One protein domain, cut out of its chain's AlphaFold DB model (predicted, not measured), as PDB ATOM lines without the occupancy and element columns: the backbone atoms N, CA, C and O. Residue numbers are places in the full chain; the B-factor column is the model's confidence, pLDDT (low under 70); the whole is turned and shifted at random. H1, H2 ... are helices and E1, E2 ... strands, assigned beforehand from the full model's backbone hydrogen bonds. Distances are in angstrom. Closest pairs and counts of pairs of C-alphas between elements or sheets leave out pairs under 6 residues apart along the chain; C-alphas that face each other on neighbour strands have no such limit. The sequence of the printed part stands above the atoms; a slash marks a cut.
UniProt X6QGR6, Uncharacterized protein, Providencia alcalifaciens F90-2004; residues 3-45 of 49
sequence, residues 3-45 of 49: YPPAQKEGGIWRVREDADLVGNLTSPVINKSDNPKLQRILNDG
ATOM      1  N   TYR A   3     207.933 205.507  53.741       90.62
ATOM      2  CA  TYR A   3     209.221 205.179  53.139       90.62
ATOM      3  C   TYR A   3     209.440 203.657  53.110       90.62
ATOM      4  O   TYR A   3     209.451 203.044  54.172       90.62
ATOM      5  N   PRO A   4     209.636 203.042  51.928       92.56
ATOM      6  CA  PRO A   4     209.624 203.657  50.597       92.56
ATOM      7  C   PRO A   4     208.258 204.280  50.227       92.56
ATOM      8  O   PRO A   4     207.226 203.902  50.786       92.56
ATOM      9  N   PRO A   5     208.235 205.269  49.311       92.25
ATOM     10  CA  PRO A   5     207.006 205.964  48.941       92.25
ATOM     11  C   PRO A   5     206.006 205.029  48.255       92.25
ATOM     12  O   PRO A   5     206.382 204.061  47.594       92.25
ATOM     13  N   ALA A   6     204.720 205.366  48.380       94.19
ATOM     14  CA  ALA A   6     203.647 204.647  47.710       94.19
ATOM     15  C   ALA A   6     203.853 204.632  46.187       94.19
ATOM     16  O   ALA A   6     204.273 205.628  45.594       94.19
ATOM     17  N   GLN A   7     203.507 203.516  45.551       94.38
ATOM     18  CA  GLN A   7     203.623 203.324  44.106       94.38
ATOM     19  C   GLN A   7     202.239 203.203  43.469       94.38
ATOM     20  O   GLN A   7     201.295 202.719  44.092       94.38
ATOM     21  N   LYS A   8     202.097 203.674  42.228       95.38
ATOM     22  CA  LYS A   8     200.824 203.646  41.503       95.38
ATOM     23  C   LYS A   8     200.753 202.410  40.610       95.38
ATOM     24  O   LYS A   8     201.483 202.323  39.628       95.38
ATOM     25  N   GLU A   9     199.830 201.503  40.904       93.00
ATOM     26  CA  GLU A   9     199.585 200.285  40.126       93.00
ATOM     27  C   GLU A   9     198.114 200.228  39.709       93.00
ATOM     28  O   GLU A   9     197.214 200.314  40.546       93.00
ATOM     29  N   GLY A  10     197.846 200.130  38.403       90.19
ATOM     30  CA  GLY A  10     196.475 199.996  37.886       90.19
ATOM     31  C   GLY A  10     195.529 201.149  38.255       90.19
ATOM     32  O   GLY A  10     194.322 200.951  38.326       90.19
ATOM     33  N   GLY A  11     196.061 202.347  38.528       92.62
ATOM     34  CA  GLY A  11     195.275 203.519  38.932       92.62
ATOM     35  C   GLY A  11     195.121 203.707  40.444       92.62
ATOM     36  O   GLY A  11     194.658 204.767  40.862       92.62
ATOM     37  N   ILE A  12     195.567 202.747  41.256       93.69
ATOM     38  CA  ILE A  12     195.484 202.785  42.721       93.69
ATOM     39  C   ILE A  12     196.887 203.009  43.298       93.69
ATOM     40  O   ILE A  12     197.876 202.522  42.755       93.69
ATOM     41  N   TRP A  13     196.983 203.753  44.399       94.38
ATOM     42  CA  TRP A  13     198.226 203.901  45.157       94.38
ATOM     43  C   TRP A  13     198.364 202.764  46.166       94.38
ATOM     44  O   TRP A  13     197.474 202.554  46.989       94.38
ATOM     45  N   ARG A  14     199.479 202.040  46.103       94.75
ATOM     46  CA  ARG A  14     199.816 200.938  47.002       94.75
ATOM     47  C   ARG A  14     201.010 201.312  47.863       94.75
ATOM     48  O   ARG A  14     201.986 201.882  47.378       94.75
ATOM     49  N   VAL A  15     200.916 200.980  49.143       94.75
ATOM     50  CA  VAL A  15     202.005 201.075  50.116       94.75
ATOM     51  C   VAL A  15     202.490 199.653  50.369       94.75
ATOM     52  O   VAL A  15     201.672 198.737  50.449       94.75
ATOM     53  N   ARG A  16     203.808 199.456  50.428       93.94
ATOM     54  CA  ARG A  16     204.385 198.141  50.713       93.94
ATOM     55  C   ARG A  16     204.191 197.779  52.183       93.94
ATOM     56  O   ARG A  16     204.081 198.662  53.026       93.94
ATOM     57  N   GLU A  17     204.184 196.486  52.482       92.38
ATOM     58  CA  GLU A  17     204.050 195.991  53.858       92.38
ATOM     59  C   GLU A  17     205.250 196.372  54.738       92.38
ATOM     60  O   GLU A  17     205.087 196.625  55.925       92.38
ATOM     61  N   ASP A  18     206.437 196.490  54.142       92.75
ATOM     62  CA  ASP A  18     207.678 196.899  54.804       92.75
ATOM     63  C   ASP A  18     207.914 198.419  54.783       92.75
ATOM     64  O   ASP A  18     209.029 198.872  55.033       92.75
ATOM     65  N   ALA A  19     206.902 199.216  54.431       92.44
ATOM     66  CA  ALA A  19     207.039 200.664  54.425       92.44
ATOM     67  C   ALA A  19     206.826 201.253  55.822       92.44
ATOM     68  O   ALA A  19     205.761 201.107  56.423       92.44
ATOM     69  N   ASP A  20     207.807 202.020  56.283       90.19
ATOM     70  CA  ASP A  20     207.728 202.752  57.539       90.19
ATOM     71  C   ASP A  20     206.960 204.064  57.369       90.19
ATOM     72  O   ASP A  20     207.067 204.762  56.352       90.19
ATOM     73  N   LEU A  21     206.219 204.458  58.408       86.94
ATOM     74  CA  LEU A  21     205.662 205.803  58.503       86.94
ATOM     75  C   LEU A  21     206.738 206.761  59.030       86.94
ATOM     76  O   LEU A  21     206.948 206.897  60.231       86.94
ATOM     77  N   VAL A  22     207.389 207.466  58.115       85.81
ATOM     78  CA  VAL A  22     208.404 208.481  58.399       85.81
ATOM     79  C   VAL A  22     207.821 209.899  58.395       85.81
ATOM     80  O   VAL A  22     206.977 210.264  57.570       85.81
ATOM     81  N   GLY A  23     208.279 210.743  59.313       76.31
ATOM     82  CA  GLY A  23     207.880 212.149  59.425       76.31
ATOM     83  C   GLY A  23     207.405 212.511  60.827       76.31
ATOM     84  O   GLY A  23     207.274 211.646  61.688       76.31
ATOM     85  N   ASN A  24     207.152 213.802  61.054       69.50
ATOM     86  CA  ASN A  24     206.646 214.265  62.342       69.50
ATOM     87  C   ASN A  24     205.288 213.613  62.620       69.50
ATOM     88  O   ASN A  24     204.299 213.898  61.939       69.50
ATOM     89  N   LEU A  25     205.258 212.738  63.628       70.25
ATOM     90  CA  LEU A  25     204.029 212.385  64.323       70.25
ATOM     91  C   LEU A  25     203.366 213.696  64.743       70.25
ATOM     92  O   LEU A  25     204.047 214.629  65.172       70.25
ATOM     93  N   THR A  26     202.055 213.791  64.542       69.94
ATOM     94  CA  THR A  26     201.300 214.994  64.892       69.94
ATOM     95  C   THR A  26     201.670 215.448  66.303       69.94
ATOM     96  O   THR A  26     201.683 214.644  67.236       69.94
ATOM     97  N   SER A  27     201.979 216.733  66.470       72.81
ATOM     98  CA  SER A  27     202.133 217.294  67.807       72.81
ATOM     99  C   SER A  27     200.772 217.253  68.506       72.81
ATOM    100  O   SER A  27     199.758 217.552  67.859       72.81
ATOM    101  N   PRO A  28     200.710 216.896  69.797       77.12
ATOM    102  CA  PRO A  28     199.466 216.985  70.544       77.12
ATOM    103  C   PRO A  28     198.973 218.435  70.553       77.12
ATOM    104  O   PRO A  28     199.757 219.377  70.671       77.12
ATOM    105  N   VAL A  29     197.660 218.627  70.426       82.00
ATOM    106  CA  VAL A  29     197.054 219.948  70.608       82.00
ATOM    107  C   VAL A  29     197.042 220.250  72.103       82.00
ATOM    108  O   VAL A  29     196.432 219.515  72.874       82.00
ATOM    109  N   ILE A  30     197.716 221.324  72.512       83.31
ATOM    110  CA  ILE A  30     197.784 221.750  73.913       83.31
ATOM    111  C   ILE A  30     196.735 222.835  74.136       83.31
ATOM    112  O   ILE A  30     196.881 223.953  73.632       83.31
ATOM    113  N   ASN A  31     195.680 222.532  74.896       84.44
ATOM    114  CA  ASN A  31     194.685 223.533  75.261       84.44
ATOM    115  C   ASN A  31     195.039 224.184  76.608       84.44
ATOM    116  O   ASN A  31     195.321 223.520  77.605       84.44
ATOM    117  N   LYS A  32     194.989 225.520  76.657       83.38
ATOM    118  CA  LYS A  32     195.285 226.309  77.864       83.38
ATOM    119  C   LYS A  32     194.249 226.122  78.975       83.38
ATOM    120  O   LYS A  32     194.549 226.444  80.121       83.38
ATOM    121  N   SER A  33     193.059 225.611  78.651       89.44
ATOM    122  CA  SER A  33     192.031 225.268  79.638       89.44
ATOM    123  C   SER A  33     192.211 223.883  80.263       89.44
ATOM    124  O   SER A  33     191.494 223.555  81.206       89.44
ATOM    125  N   ASP A  34     193.119 223.057  79.736       85.12
ATOM    126  CA  ASP A  34     193.349 221.713  80.264       85.12
ATOM    127  C   ASP A  34     193.977 221.747  81.658       85.12
ATOM    128  O   ASP A  34     194.592 222.729  82.078       85.12
ATOM    129  N   ASN A  35     193.867 220.629  82.376       90.19
ATOM    130  CA  ASN A  35     194.510 220.474  83.673       90.19
ATOM    131  C   ASN A  35     196.030 220.750  83.556       90.19
ATOM    132  O   ASN A  35     196.675 220.161  82.682       90.19
ATOM    133  N   PRO A  36     196.636 221.550  84.455       89.25
ATOM    134  CA  PRO A  36     198.070 221.851  84.421       89.25
ATOM    135  C   PRO A  36     198.977 220.612  84.354       89.25
ATOM    136  O   PRO A  36     200.032 220.638  83.722       89.25
ATOM    137  N   LYS A  37     198.558 219.493  84.962       86.56
ATOM    138  CA  LYS A  37     199.291 218.221  84.897       86.56
ATOM    139  C   LYS A  37     199.287 217.626  83.487       86.56
ATOM    140  O   LYS A  37     200.310 217.110  83.050       86.56
ATOM    141  N   LEU A  38     198.158 217.713  82.781       83.31
ATOM    142  CA  LEU A  38     198.046 217.256  81.396       83.31
ATOM    143  C   LEU A  38     198.879 218.150  80.473       83.31
ATOM    144  O   LEU A  38     199.644 217.632  79.667       83.31
ATOM    145  N   GLN A  39     198.812 219.472  80.654       85.69
ATOM    146  CA  GLN A  39     199.638 220.414  79.894       85.69
ATOM    147  C   GLN A  39     201.128 220.110  80.043       85.69
ATOM    148  O   GLN A  39     201.858 220.135  79.058       85.69
ATOM    149  N   ARG A  40     201.580 219.788  81.258       85.19
ATOM    150  CA  ARG A  40     202.975 219.428  81.517       85.19
ATOM    151  C   ARG A  40     203.387 218.138  80.798       85.19
ATOM    152  O   ARG A  40     204.431 218.122  80.171       85.19
ATOM    153  N   ILE A  41     202.551 217.098  80.812       84.81
ATOM    154  CA  ILE A  41     202.827 215.847  80.077       84.81
ATOM    155  C   ILE A  41     202.910 216.099  78.563       84.81
ATOM    156  O   ILE A  41     203.783 215.556  77.892       84.81
ATOM    157  N   LEU A  42     202.011 216.929  78.026       83.12
ATOM    158  CA  LEU A  42     201.992 217.253  76.598       83.12
ATOM    159  C   LEU A  42     203.171 218.148  76.170       83.12
ATOM    160  O   LEU A  42     203.587 218.059  75.019       83.12
ATOM    161  N   ASN A  43     203.697 218.995  77.066       82.12
ATOM    162  CA  ASN A  43     204.852 219.864  76.798       82.12
ATOM    163  C   ASN A  43     206.198 219.157  77.000       82.12
ATOM    164  O   ASN A  43     207.070 219.259  76.142       82.12
ATOM    165  N   ASP A  44     206.373 218.459  78.123       79.69
ATOM    166  CA  ASP A  44     207.649 217.838  78.502       79.69
ATOM    167  C   ASP A  44     207.933 216.569  77.672       79.69
ATOM    168  O   ASP A  44     209.061 216.076  77.637       79.69
ATOM    169  N   GLY A  45     206.909 216.045  76.989       67.69
ATOM    170  CA  GLY A  45     206.947 214.745  76.336       67.69
ATOM    171  C   GLY A  45     206.814 213.596  77.340       67.69
ATOM    172  O   GLY A  45     206.902 213.762  78.557       67.69
TER     173      GLY A  45
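Overview. This is residues 3 to 45 of the 49 residues of an uncharacterized protein of Providencia alcalifaciens F90-2004 (UniProt X6QGR6). The printed part has little regular structure: a small two-stranded hairpin, E1 and E2, at one end and a short helix, H1, at the other, with a long unnamed stretch between them. The named elements hold only 15 of the 43 printed residues, in the order E1, E2, H1, and the class is mixed. The whole is extended, a rod spanning 51 by 18 by 12 A, with a radius of gyration of the C-alphas of 17.9 A.

Along the chain. Strand E1, residues 7 to 9, begins at C-alpha 7 (203.623, 203.324, 44.106) and is 6.4 A long. Strand E2, residues 12 to 14, is also 6.4 A long. Helix H1, residues 36 to 44, is 12.0 A long and ends at C-alpha 44 (207.649, 217.838, 78.502).

Arrangement. E1 and E2 form an antiparallel hairpin, their directions at 135 degrees. N 7 and O 14 are 2.9 A apart and N 14 and O 7 are 2.8 A apart, within hydrogen-bond range. E1 and H1 are apart. In H1 every O i to N i+4 pair is within hydrogen-bond range.

Size, cuts and confidence. The C-alphas of Gly 10 and Pro 36, the two farthest apart, are 51.4 A apart. The printed part has no cut. The link from E1 to E2 is tight; that from E2 to H1 is long, with 21 residues. Residues 32 to 37 stand free. Mean pLDDT of the printed part is 86.2, with residues 24, 26 and 45 under 70.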